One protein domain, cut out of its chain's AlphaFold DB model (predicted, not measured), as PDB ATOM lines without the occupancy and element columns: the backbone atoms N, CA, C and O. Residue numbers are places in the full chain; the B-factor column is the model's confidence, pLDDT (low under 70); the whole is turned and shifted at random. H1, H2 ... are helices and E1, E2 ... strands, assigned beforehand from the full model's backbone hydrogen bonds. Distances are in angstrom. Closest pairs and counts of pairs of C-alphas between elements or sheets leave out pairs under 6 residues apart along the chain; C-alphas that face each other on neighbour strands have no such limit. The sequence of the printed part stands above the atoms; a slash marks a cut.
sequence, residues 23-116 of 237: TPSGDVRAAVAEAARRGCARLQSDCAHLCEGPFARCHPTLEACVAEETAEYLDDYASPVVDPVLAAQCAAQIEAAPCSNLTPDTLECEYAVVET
ATOM      1  N   THR A  23     188.584 250.057 223.566       50.19
ATOM      2  CA  THR A  23     189.310 248.867 224.034       50.19
ATOM      3  C   THR A  23     190.779 249.237 224.264       50.19
ATOM      4  O   THR A  23     191.443 249.652 223.307       50.19
ATOM      5  N   PRO A  24     191.335 249.102 225.479       48.91
ATOM      6  CA  PRO A  24     192.732 249.446 225.698       48.91
ATOM      7  C   PRO A  24     193.641 248.434 224.998       48.91
ATOM      8  O   PRO A  24     193.755 247.279 225.401       48.91
ATOM      9  N   SER A  25     194.305 248.861 223.925       45.62
ATOM     10  CA  SER A  25     195.366 248.082 223.285       45.62
ATOM     11  C   SER A  25     196.720 248.421 223.909       45.62
ATOM     12  O   SER A  25     197.090 249.596 223.935       45.62
ATOM     13  N   GLY A  26     197.508 247.415 224.303       51.50
ATOM     14  CA  GLY A  26     198.962 247.567 224.419       51.50
ATOM     15  C   GLY A  26     199.601 246.879 225.609       51.50
ATOM     16  O   GLY A  26     199.917 245.703 225.524       51.50
ATOM     17  N   ASP A  27     199.841 247.603 226.700       65.56
ATOM     18  CA  ASP A  27     200.642 247.086 227.811       65.56
ATOM     19  C   ASP A  27     200.072 247.538 229.166       65.56
ATOM     20  O   ASP A  27     200.561 248.491 229.773       65.56
ATOM     21  N   VAL A  28     199.069 246.804 229.671       71.69
ATOM     22  CA  VAL A  28     198.545 246.902 231.055       71.69
ATOM     23  C   VAL A  28     199.693 246.964 232.064       71.69
ATOM     24  O   VAL A  28     199.762 247.847 232.915       71.69
ATOM     25  N   ARG A  29     200.686 246.088 231.880       73.25
ATOM     26  CA  ARG A  29     201.898 246.049 232.699       73.25
ATOM     27  C   ARG A  29     202.692 247.355 232.667       73.25
ATOM     28  O   ARG A  29     203.276 247.709 233.681       73.25
ATOM     29  N   ALA A  30     202.760 248.058 231.535       79.00
ATOM     30  CA  ALA A  30     203.513 249.307 231.437       79.00
ATOM     31  C   ALA A  30     202.814 250.457 232.170       79.00
ATOM     32  O   ALA A  30     203.492 251.265 232.802       79.00
ATOM     33  N   ALA A  31     201.482 250.511 232.109       74.88
ATOM     34  CA  ALA A  31     200.688 251.507 232.821       74.88
ATOM     35  C   ALA A  31     200.771 251.313 234.345       74.88
ATOM     36  O   ALA A  31     201.109 252.256 235.058       74.88
ATOM     37  N   VAL A  32     200.595 250.079 234.832       79.12
ATOM     38  CA  VAL A  32     200.780 249.751 236.260       79.12
ATOM     39  C   VAL A  32     202.219 250.010 236.708       79.12
ATOM     40  O   VAL A  32     202.449 250.649 237.734       79.12
ATOM     41  N   ALA A  33     203.205 249.607 235.899       83.81
ATOM     42  CA  ALA A  33     204.611 249.845 236.210       83.81
ATOM     43  C   ALA A  33     204.965 251.333 236.299       83.81
ATOM     44  O   ALA A  33     205.921 251.679 236.990       83.81
ATOM     45  N   GLU A  34     204.241 252.220 235.615       85.50
ATOM     46  CA  GLU A  34     204.475 253.658 235.716       85.50
ATOM     47  C   GLU A  34     203.977 254.222 237.052       85.50
ATOM     48  O   GLU A  34     204.735 254.938 237.709       85.50
ATOM     49  N   ALA A  35     202.775 253.848 237.502       83.19
ATOM     50  CA  ALA A  35     202.272 254.221 238.828       83.19
ATOM     51  C   ALA A  35     203.190 253.681 239.941       83.19
ATOM     52  O   ALA A  35     203.677 254.450 240.778       83.19
ATOM     53  N   ALA A  36     203.548 252.393 239.866       86.56
ATOM     54  CA  ALA A  36     204.505 251.761 240.774       86.56
ATOM     55  C   ALA A  36     205.867 252.478 240.765       86.56
ATOM     56  O   ALA A  36     206.462 252.735 241.813       86.56
ATOM     57  N   ARG A  37     206.366 252.883 239.588       89.94
ATOM     58  CA  ARG A  37     207.627 253.631 239.458       89.94
ATOM     59  C   ARG A  37     207.595 254.961 240.191       89.94
ATOM     60  O   ARG A  37     208.606 255.297 240.811       89.94
ATOM     61  N   ARG A  38     206.485 255.703 240.155       89.50
ATOM     62  CA  ARG A  38     206.370 256.975 240.890       89.50
ATOM     63  C   ARG A  38     206.399 256.750 242.399       89.50
ATOM     64  O   ARG A  38     207.206 257.391 243.073       89.50
ATOM     65  N   GLY A  39     205.628 255.791 242.915       87.69
ATOM     66  CA  GLY A  39     205.632 255.443 244.344       87.69
ATOM     67  C   GLY A  39     207.015 254.993 244.829       87.69
ATOM     68  O   GLY A  39     207.580 255.562 245.768       87.69
ATOM     69  N   CYS A  40     207.627 254.047 244.115       89.56
ATOM     70  CA  CYS A  40     208.956 253.522 244.424       89.56
ATOM     71  C   CYS A  40     210.068 254.582 244.359       89.56
ATOM     72  O   CYS A  40     210.976 254.583 245.193       89.56
ATOM     73  N   ALA A  41     210.021 255.506 243.393       91.25
ATOM     74  CA  ALA A  41     211.011 256.581 243.286       91.25
ATOM     75  C   ALA A  41     210.963 257.524 244.497       91.25
ATOM     76  O   ALA A  41     212.007 257.978 244.980       91.25
ATOM     77  N   ARG A  42     209.767 257.783 245.033       91.31
ATOM     78  CA  ARG A  42     209.584 258.590 246.245       91.31
ATOM     79  C   ARG A  42     210.044 257.866 247.501       91.31
ATOM     80  O   ARG A  42     210.760 258.452 248.313       91.31
ATOM     81  N   LEU A  43     209.752 256.568 247.619       88.94
ATOM     82  CA  LEU A  43     210.302 255.713 248.682       88.94
ATOM     83  C   LEU A  43     211.838 255.685 248.686       88.94
ATOM     84  O   LEU A  43     212.442 255.531 249.740       88.94
ATOM     85  N   GLN A  44     212.491 255.882 247.541       87.50
ATOM     86  CA  GLN A  44     213.956 255.973 247.460       87.50
ATOM     87  C   GLN A  44     214.515 257.393 247.617       87.50
ATOM     88  O   GLN A  44     215.735 257.567 247.609       87.50
ATOM     89  N   SER A  45     213.663 258.411 247.751       90.00
ATOM     90  CA  SER A  45     214.080 259.813 247.812       90.00
ATOM     91  C   SER A  45     213.428 260.576 248.968       90.00
ATOM     92  O   SER A  45     213.867 260.444 250.112       90.00
ATOM     93  N   ASP A  46     212.415 261.399 248.704       90.31
ATOM     94  CA  ASP A  46     211.786 262.298 249.677       90.31
ATOM     95  C   ASP A  46     211.022 261.562 250.789       90.31
ATOM     96  O   ASP A  46     210.880 262.086 251.897       90.31
ATOM     97  N   CYS A  47     210.621 260.314 250.543       89.25
ATOM     98  CA  CYS A  47     209.914 259.462 251.497       89.25
ATOM     99  C   CYS A  47     210.761 258.303 252.052       89.25
ATOM    100  O   CYS A  47     210.218 257.394 252.675       89.25
ATOM    101  N   ALA A  48     212.090 258.355 251.912       88.19
ATOM    102  CA  ALA A  48     212.997 257.287 252.356       88.19
ATOM    103  C   ALA A  48     212.914 256.941 253.852       88.19
ATOM    104  O   ALA A  48     213.177 255.806 254.237       88.19
ATOM    105  N   HIS A  49     212.487 257.880 254.698       86.25
ATOM    106  CA  HIS A  49     212.280 257.633 256.130       86.25
ATOM    107  C   HIS A  49     211.222 256.548 256.415       86.25
ATOM    108  O   HIS A  49     211.257 255.917 257.469       86.25
ATOM    109  N   LEU A  50     210.294 256.298 255.482       83.62
ATOM    110  CA  LEU A  50     209.316 255.211 255.598       83.62
ATOM    111  C   LEU A  50     209.978 253.833 255.501       83.62
ATOM    112  O   LEU A  50     209.465 252.873 256.070       83.62
ATOM    113  N   CYS A  51     211.142 253.744 254.853       80.81
ATOM    114  CA  CYS A  51     211.923 252.520 254.695       80.81
ATOM    115  C   CYS A  51     212.709 252.107 255.948       80.81
ATOM    116  O   CYS A  51     213.336 251.051 255.963       80.81
ATOM    117  N   GLU A  52     212.695 252.925 257.002       78.31
ATOM    118  CA  GLU A  52     213.436 252.671 258.244       78.31
ATOM    119  C   GLU A  52     212.610 251.876 259.277       78.31
ATOM    120  O   GLU A  52     213.118 251.488 260.332       78.31
ATOM    121  N   GLY A  53     211.328 251.624 258.987       68.06
ATOM    122  CA  GLY A  53     210.412 250.897 259.863       68.06
ATOM    123  C   GLY A  53     210.571 249.369 259.793       68.06
ATOM    124  O   GLY A  53     210.901 248.819 258.747       68.06
ATOM    125  N   PRO A  54     210.250 248.634 260.876       57.62
ATOM    126  CA  PRO A  54     210.374 247.171 260.928       57.62
ATOM    127  C   PRO A  54     209.415 246.411 259.993       57.62
ATOM    128  O   PRO A  54     209.564 245.203 259.828       57.62
ATOM    129  N   PHE A  55     208.437 247.102 259.401       59.53
ATOM    130  CA  PHE A  55     207.465 246.551 258.450       59.53
ATOM    131  C   PHE A  55     207.601 247.157 257.048       59.53
ATOM    132  O   PHE A  55     206.743 246.929 256.200       59.53
ATOM    133  N   ALA A  56     208.647 247.950 256.802       61.56
ATOM    134  CA  ALA A  56     208.831 248.603 255.520       61.56
ATOM    135  C   ALA A  56     209.335 247.605 254.472       61.56
ATOM    136  O   ALA A  56     210.422 247.039 254.609       61.56
ATOM    137  N   ARG A  57     208.551 247.401 253.412       64.75
ATOM    138  CA  ARG A  57     208.993 246.692 252.211       64.75
ATOM    139  C   ARG A  57     209.621 247.709 251.268       64.75
ATOM    140  O   ARG A  57     208.948 248.307 250.444       64.75
ATOM    141  N   CYS A  58     210.910 247.973 251.453       77.94
ATOM    142  CA  CYS A  58     211.666 248.792 250.512       77.94
ATOM    143  C   CYS A  58     212.719 247.939 249.818       77.94
ATOM    144  O   CYS A  58     213.526 247.262 250.459       77.94
ATOM    145  N   HIS A  59     212.710 247.983 248.491       82.94
ATOM    146  CA  HIS A  59     213.605 247.182 247.667       82.94
ATOM    147  C   HIS A  59     214.952 247.883 247.461       82.94
ATOM    148  O   HIS A  59     215.019 249.115 247.432       82.94
ATOM    149  N   PRO A  60     216.042 247.113 247.276       80.81
ATOM    150  CA  PRO A  60     217.389 247.664 247.140       80.81
ATOM    151  C   PRO A  60     217.600 248.465 245.849       80.81
ATOM    152  O   PRO A  60     218.555 249.236 245.769       80.81
ATOM    153  N   THR A  61     216.751 248.276 244.835       88.12
ATOM    154  CA  THR A  61     216.790 249.041 243.582       88.12
ATOM    155  C   THR A  61     215.391 249.466 243.167       88.12
ATOM    156  O   THR A  61     214.394 248.861 243.567       88.12
ATOM    157  N   LEU A  62     215.314 250.539 242.373       88.88
ATOM    158  CA  LEU A  62     214.051 251.032 241.830       88.88
ATOM    159  C   LEU A  62     213.388 249.960 240.965       88.88
ATOM    160  O   LEU A  62     212.195 249.729 241.108       88.88
ATOM    161  N   GLU A  63     214.151 249.258 240.118       91.12
ATOM    162  CA  GLU A  63     213.572 248.224 239.256       91.12
ATOM    163  C   GLU A  63     213.001 247.048 240.048       91.12
ATOM    164  O   GLU A  63     211.965 246.517 239.662       91.12
ATOM    165  N   ALA A  64     213.645 246.656 241.152       88.69
ATOM    166  CA  ALA A  64     213.138 245.593 242.013       88.69
ATOM    167  C   ALA A  64     211.825 246.003 242.695       88.69
ATOM    168  O   ALA A  64     210.898 245.203 242.722       88.69
ATOM    169  N   CYS A  65     211.731 247.254 243.163       89.00
ATOM    170  CA  CYS A  65     210.493 247.799 243.725       89.00
ATOM    171  C   CYS A  65     209.364 247.788 242.695       89.00
ATOM    172  O   CYS A  65     208.315 247.207 242.928       89.00
ATOM    173  N   VAL A  66     209.612 248.351 241.510       89.25
ATOM    174  CA  VAL A  66     208.597 248.429 240.453       89.25
ATOM    175  C   VAL A  66     208.129 247.046 240.020       89.25
ATOM    176  O   VAL A  66     206.939 246.861 239.793       89.25
ATOM    177  N   ALA A  67     209.041 246.081 239.888       87.06
ATOM    178  CA  ALA A  67     208.690 244.731 239.469       87.06
ATOM    179  C   ALA A  67     207.794 244.011 240.487       87.06
ATOM    180  O   ALA A  67     206.866 243.328 240.065       87.06
ATOM    181  N   GLU A  68     208.069 244.161 241.786       86.56
ATOM    182  CA  GLU A  68     207.263 243.550 242.848       86.56
ATOM    183  C   GLU A  68     205.900 244.227 242.968       86.56
ATOM    184  O   GLU A  68     204.894 243.548 242.825       86.56
ATOM    185  N   GLU A  69     205.858 245.557 243.073       84.31
ATOM    186  CA  GLU A  69     204.606 246.327 243.150       84.31
ATOM    187  C   GLU A  69     203.709 246.085 241.927       84.31
ATOM    188  O   GLU A  69     202.506 245.898 242.054       84.31
ATOM    189  N   THR A  70     204.286 246.017 240.720       84.00
ATOM    190  CA  THR A  70     203.511 245.708 239.504       84.00
ATOM    191  C   THR A  70     202.966 244.281 239.519       84.00
ATOM    192  O   THR A  70     201.905 244.035 238.951       84.00
ATOM    193  N   ALA A  71     203.705 243.327 240.092       83.44
ATOM    194  CA  ALA A  71     203.268 241.938 240.176       83.44
ATOM    195  C   ALA A  71     202.174 241.771 241.234       83.44
ATOM    196  O   ALA A  71     201.128 241.229 240.905       83.44
ATOM    197  N   GLU A  72     202.378 242.299 242.447       81.31
ATOM    198  CA  GLU A  72     201.374 242.272 243.518       81.31
ATOM    199  C   GLU A  72     200.071 242.931 243.056       81.31
ATOM    200  O   GLU A  72     199.006 242.353 243.226       81.31
ATOM    201  N   TYR A  73     200.157 244.078 242.375       75.62
ATOM    202  CA  TYR A  73     198.980 244.774 241.862       75.62
ATOM    203  C   TYR A  73     198.204 243.953 240.815       75.62
ATOM    204  O   TYR A  73     196.988 244.051 240.740       75.62
ATOM    205  N   LEU A  74     198.881 243.168 239.970       78.12
ATOM    206  CA  LEU A  74     198.228 242.398 238.902       78.12
ATOM    207  C   LEU A  74     197.786 240.996 239.333       78.12
ATOM    208  O   LEU A  74     196.917 240.430 238.676       78.12
ATOM    209  N   ASP A  75     198.375 240.431 240.389       79.44
ATOM    210  CA  ASP A  75     198.066 239.076 240.868       79.44
ATOM    211  C   ASP A  75     196.622 238.949 241.393       79.44
ATOM    212  O   ASP A  75     196.070 237.847 241.392       79.44
ATOM    213  N   ASP A  76     195.999 240.065 241.781       73.06
ATOM    214  CA  ASP A  76     194.608 240.117 242.247       73.06
ATOM    215  C   ASP A  76     193.571 240.077 241.101       73.06
ATOM    216  O   ASP A  76     192.382 239.887 241.358       73.06
ATOM    217  N   TYR A  77     194.007 240.194 239.840       71.44
ATOM    218  CA  TYR A  77     193.141 240.284 238.659       71.44
ATOM    219  C   TYR A  77     193.289 239.053 237.752       71.44
ATOM    220  O   TYR A  77     194.395 238.707 237.324       71.44
ATOM    221  N   ALA A  78     192.186 238.386 237.397       71.38
ATOM    222  CA  ALA A  78     192.230 237.222 236.510       71.38
ATOM    223  C   ALA A  78     192.354 237.635 235.034       71.38
ATOM    224  O   ALA A  78     193.063 236.965 234.274       71.38
ATOM    225  N   SER A  79     191.708 238.731 234.625       72.25
ATOM    226  CA  SER A  79     191.857 239.344 233.294       72.25
ATOM    227  C   SER A  79     191.872 240.882 233.383       72.25
ATOM    228  O   SER A  79     190.879 241.533 233.043       72.25
ATOM    229  N   PRO A  80     192.998 241.493 233.804       74.69
ATOM    230  CA  PRO A  80     193.079 242.935 233.996       74.69
ATOM    231  C   PRO A  80     193.066 243.698 232.669       74.69
ATOM    232  O   PRO A  80     193.782 243.360 231.721       74.69
ATOM    233  N   VAL A  81     192.334 244.807 232.648       73.25
ATOM    234  CA  VAL A  81     192.392 245.842 231.611       73.25
ATOM    235  C   VAL A  81     192.779 247.167 232.261       73.25
ATOM    236  O   VAL A  81     192.457 247.412 233.416       73.25
ATOM    237  N   VAL A  82     193.506 248.023 231.537       73.88
ATOM    238  CA  VAL A  82     193.965 249.318 232.059       73.88
ATOM    239  C   VAL A  82     193.328 250.468 231.296       73.88
ATOM    240  O   VAL A  82     193.333 250.457 230.066       73.88
ATOM    241  N   ASP A  83     192.867 251.492 232.003       73.31
ATOM    242  CA  ASP A  83     192.628 252.804 231.408       73.31
ATOM    243  C   ASP A  83     193.943 253.603 231.492       73.31
ATOM    244  O   ASP A  83     194.365 254.013 232.578       73.31
ATOM    245  N   PRO A  84     194.644 253.833 230.364       72.06
ATOM    246  CA  PRO A  84     195.950 254.485 230.383       72.06
ATOM    247  C   PRO A  84     195.886 255.946 230.847       72.06
ATOM    248  O   PRO A  84     196.894 256.478 231.317       72.06
ATOM    249  N   VAL A  85     194.736 256.613 230.716       73.75
ATOM    250  CA  VAL A  85     194.574 258.003 231.145       73.75
ATOM    251  C   VAL A  85     194.331 258.062 232.650       73.75
ATOM    252  O   VAL A  85     194.977 258.872 233.314       73.75
ATOM    253  N   LEU A  86     193.468 257.198 233.198       76.88
ATOM    254  CA  LEU A  86     193.294 257.071 234.653       76.88
ATOM    255  C   LEU A  86     194.598 256.628 235.322       76.88
ATOM    256  O   LEU A  86     195.021 257.251 236.290       76.88
ATOM    257  N   ALA A  87     195.318 255.663 234.743       78.00
ATOM    258  CA  ALA A  87     196.631 255.252 235.240       78.00
ATOM    259  C   ALA A  87     197.640 256.416 235.270       78.00
ATOM    260  O   ALA A  87     198.387 256.574 236.237       78.00
ATOM    261  N   ALA A  88     197.647 257.279 234.248       78.88
ATOM    262  CA  ALA A  88     198.488 258.476 234.239       78.88
ATOM    263  C   ALA A  88     198.052 259.517 235.288       78.88
ATOM    264  O   ALA A  88     198.904 260.159 235.908       78.88
ATOM    265  N   GLN A  89     196.743 259.686 235.502       78.44
ATOM    266  CA  GLN A  89     196.194 260.573 236.535       78.44
ATOM    267  C   GLN A  89     196.534 260.069 237.942       78.44
ATOM    268  O   GLN A  89     197.039 260.847 238.752       78.44
ATOM    269  N   CYS A  90     196.370 258.771 238.195       83.25
ATOM    270  CA  CYS A  90     196.801 258.110 239.421       83.25
ATOM    271  C   CYS A  90     198.302 258.319 239.676       83.25
ATOM    272  O   CYS A  90     198.704 258.775 240.748       83.25
ATOM    273  N   ALA A  91     199.151 258.090 238.666       84.44
ATOM    274  CA  ALA A  91     200.592 258.316 238.785       84.44
ATOM    275  C   ALA A  91     200.929 259.772 239.165       84.44
ATOM    276  O   ALA A  91     201.790 260.002 240.015       84.44
ATOM    277  N   ALA A  92     200.231 260.758 238.591       83.62
ATOM    278  CA  ALA A  92     200.411 262.168 238.940       83.62
ATOM    279  C   ALA A  92     199.952 262.489 240.376       83.62
ATOM    280  O   ALA A  92     200.591 263.288 241.067       83.62
ATOM    281  N   GLN A  93     198.879 261.854 240.855       83.31
ATOM    282  CA  GLN A  93     198.422 261.993 242.242       83.31
ATOM    283  C   GLN A  93     199.441 261.409 243.231       83.31
ATOM    284  O   GLN A  93     199.755 262.061 244.228       83.31
ATOM    285  N   ILE A  94     200.034 260.249 242.926       86.50
ATOM    286  CA  ILE A  94     201.112 259.641 243.729       86.50
ATOM    287  C   ILE A  94     202.298 260.601 243.887       86.50
ATOM    288  O   ILE A  94     202.878 260.707 244.971       86.50
ATOM    289  N   GLU A  95     202.667 261.335 242.835       86.00
ATOM    290  CA  GLU A  95     203.755 262.319 242.905       86.00
ATOM    291  C   GLU A  95     203.430 263.507 243.814       86.00
ATOM    292  O   GLU A  95     204.305 263.995 244.533       86.00
ATOM    293  N   ALA A  96     202.179 263.968 243.797       85.12
ATOM    294  CA  ALA A  96     201.730 265.121 244.573       85.12
ATOM    295  C   ALA A  96     201.372 264.782 246.033       85.12
ATOM    296  O   ALA A  96     201.298 265.684 246.873       85.12
ATOM    297  N   ALA A  97     201.149 263.505 246.348       85.31
ATOM    298  CA  ALA A  97     200.679 263.063 247.654       85.31
ATOM    299  C   ALA A  97     201.711 263.296 248.785       85.31
ATOM    300  O   ALA A  97     202.923 263.356 248.555       85.31
ATOM    301  N   PRO A  98     201.294 263.414 250.054       87.62
ATOM    302  CA  PRO A  98     202.231 263.367 251.175       87.62
ATOM    303  C   PRO A  98     202.837 261.961 251.331       87.62
ATOM    304  O   PRO A  98     202.189 260.968 251.019       87.62
ATOM    305  N   CYS A  99     204.042 261.847 251.904       88.00
ATOM    306  CA  CYS A  99     204.688 260.546 252.149       88.00
ATOM    307  C   CYS A  99     203.837 259.579 252.992       88.00
ATOM    308  O   CYS A  99     203.973 258.370 252.877       88.00
ATOM    309  N   SER A 100     202.924 260.084 253.824       84.81
ATOM    310  CA  SER A 100     201.989 259.240 254.573       84.81
ATOM    311  C   SER A 100     200.969 258.500 253.696       84.81
ATOM    312  O   SER A 100     200.212 257.704 254.237       84.81
ATOM    313  N   ASN A 101     200.900 258.795 252.393       81.56
ATOM    314  CA  ASN A 101     199.936 258.225 251.458       81.56
ATOM    315  C   ASN A 101     200.527 258.111 250.036       81.56
ATOM    316  O   ASN A 101     200.153 258.865 249.142       81.56
ATOM    317  N   LEU A 102     201.498 257.212 249.835       76.88
ATOM    318  CA  LEU A 102     202.133 256.984 248.522       76.88
ATOM    319  C   LEU A 102     201.336 256.068 247.584       76.88
ATOM    320  O   LEU A 102     201.695 255.934 246.419       76.88
ATOM    321  N   THR A 103     200.260 255.478 248.090       75.56
ATOM    322  CA  THR A 103     199.276 254.682 247.352       75.56
ATOM    323  C   THR A 103     197.911 255.318 247.611       75.56
ATOM    324  O   THR A 103     197.160 254.824 248.454       75.56
ATOM    325  N   PRO A 104     197.643 256.497 247.020       63.94
ATOM    326  CA  PRO A 104     196.436 257.236 247.314       63.94
ATOM    327  C   PRO A 104     195.227 256.403 246.899       63.94
ATOM    328  O   PRO A 104     195.099 256.004 245.747       63.94
ATOM    329  N   ASP A 105     194.368 256.139 247.877       73.00
ATOM    330  CA  ASP A 105     193.078 255.487 247.689       73.00
ATOM    331  C   ASP A 105     192.101 256.503 247.080       73.00
ATOM    332  O   ASP A 105     191.349 257.188 247.777       73.00
ATOM    333  N   THR A 106     192.259 256.730 245.777       77.81
ATOM    334  CA  THR A 106     191.457 257.649 244.964       77.81
ATOM    335  C   THR A 106     190.755 256.866 243.873       77.81
ATOM    336  O   THR A 106     191.283 255.872 243.378       77.81
ATOM    337  N   LEU A 107     189.599 257.362 243.425       80.75
ATOM    338  CA  LEU A 107     188.862 256.729 242.333       80.75
ATOM    339  C   LEU A 107     189.703 256.630 241.050       80.75
ATOM    340  O   LEU A 107     189.572 255.664 240.304       80.75
ATOM    341  N   GLU A 108     190.582 257.600 240.772       80.12
ATOM    342  CA  GLU A 108     191.464 257.524 239.604       80.12
ATOM    343  C   GLU A 108     192.484 256.381 239.708       80.12
ATOM    344  O   GLU A 108     192.842 255.813 238.679       80.12
ATOM    345  N   CYS A 109     192.947 256.041 240.915       78.94
ATOM    346  CA  CYS A 109     193.826 254.896 241.147       78.94
ATOM    347  C   CYS A 109     193.057 253.572 241.208       78.94
ATOM    348  O   CYS A 109     193.475 252.619 240.556       78.94
ATOM    349  N   GLU A 110     191.927 253.528 241.916       82.38
ATOM    350  CA  GLU A 110     191.070 252.342 242.063       82.38
ATOM    351  C   GLU A 110     190.605 251.801 240.704       82.38
ATOM    352  O   GLU A 110     190.678 250.603 240.454       82.38
ATOM    353  N   TYR A 111     190.212 252.693 239.790       80.88
ATOM    354  CA  TYR A 111     189.714 252.326 238.461       80.88
ATOM    355  C   TYR A 111     190.755 252.467 237.342       80.88
ATOM    356  O   TYR A 111     190.408 252.360 236.164       80.88
ATOM    357  N   ALA A 112     192.032 252.705 237.671       78.38
ATOM    358  CA  ALA A 112     193.105 252.711 236.673       78.38
ATOM    359  C   ALA A 112     193.257 251.339 236.007       78.38
ATOM    360  O   ALA A 112     193.529 251.263 234.808       78.38
ATOM    361  N   VAL A 113     193.072 250.269 236.780       74.06
ATOM    362  CA  VAL A 113     193.043 248.879 236.321       74.06
ATOM    363  C   VAL A 113     191.742 248.263 236.794       74.06
ATOM    364  O   VAL A 113     191.387 248.386 237.961       74.06
ATOM    365  N   VAL A 114     191.054 247.581 235.895       73.81
ATOM    366  CA  VAL A 114     189.760 246.964 236.161       73.81
ATOM    367  C   VAL A 114     189.799 245.487 235.794       73.81
ATOM    368  O   VAL A 114     190.478 245.096 234.838       73.81
ATOM    369  N   GLU A 115     189.078 244.667 236.557       71.56
ATOM    370  CA  GLU A 115     188.861 243.262 236.213       71.56
ATOM    371  C   GLU A 115     187.885 243.173 235.042       71.56
ATOM    372  O   GLU A 115     186.867 243.863 235.012       71.56
ATOM    373  N   THR A 116     188.193 242.313 234.078       70.56
ATOM    374  CA  THR A 116     187.284 241.978 232.978       70.56
ATOM    375  C   THR A 116     187.078 240.474 232.929       70.56
ATOM    376  O   THR A 116     187.826 239.707 233.527       70.56
TER     377      THR A 116
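AT A GLANCE: This is residues 23 to 116 of the 237 residues of an uncharacterized protein of Myxococcales bacterium (UniProt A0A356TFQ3). A long helix, H1, runs through the middle of an elongated body, with H4 side by side with it and H3 packed on it at a steep slant on another side. A tiny two-strand sheet, E1 and E2, lies near the beginning of H1, short H2 makes a corner with the other end of H1, and short H5 packs on H4. The printed part has 94 residues, with five named helices and two named strands in the order H1, H2, H3, E1, H4, H5, E2; the sheet's order is E1, E2, antiparallel, and the class is mostly helix. The whole is compact, with a radius of gyration of the C-alphas of 13.1 A and spans of 41, 23 and 18 A.

IN THESE COORDINATES: H1, residues 28 to 43, begins with C-alpha 28 at (198.545, 246.902, 231.055), is 22.9 A long and has a kink of 25 degrees near residue 36. H2, residues 48 to 52, is 7.5 A long. H3, residues 62 to 75, is 20.0 A long and begins with C-alpha 62 at (214.051, 251.032, 241.830). E1 is residues 80 to 82, 6.7 A. H4, residues 84 to 96, is 18.7 A long. H5, residues 107 to 110, is 4.9 A long. E2, residues 113 to 115, is 7.0 A long and ends with C-alpha 115 at (188.861, 243.262, 236.213).

HOW THE PARTS SIT: H1 is the hub, touching three other helices. H1 and H4 touch at a shallow tilt of 2 degrees, the same way; their closest C-alphas, those of Ala 35 and Ala 91, are 4.4 A apart. H1 and H3 touch at a steep tilt of 49 degrees, opposite ways, with the C-alphas of Ala 36 and Val 66 closest at 5.3 A. H3 and H4 are apart. H1 touches H2 only at the corner, with its residues 42 to 43 alone; the closest C-alphas, those of Leu 43 and Cys 51, are 7.0 A apart. H4 touches H5 with its residues 86 to 91 alone, and the C-alphas of Cys 90 and Cys 109 are the closest at 4.7 A. E1 and E2 are antiparallel neighbours at 147 degrees; N 81 and O 114, and N 114 and O 81, are within hydrogen-bond range at 2.9 A each. The closest C-alphas of H1 and E1, those of Val 28 and Val 82, are 5.3 A apart. In H1, H3 and H4 every O i to N i+4 pair is within hydrogen-bond range; in H2 it is 0 of 1, with 2 of 2 O i to N i+3 pairs, and H5 is too short for an O i to N i+4 pair.

THE WHOLE: The two C-alphas farthest apart, those of Thr 23 and Pro 54, are 42.5 A apart. The printed part has no cut, and no link between named elements is long. The mean pLDDT of the printed part is 78.8; residues 23 to 27, residues 53 to 57 and residue 104 are under 70.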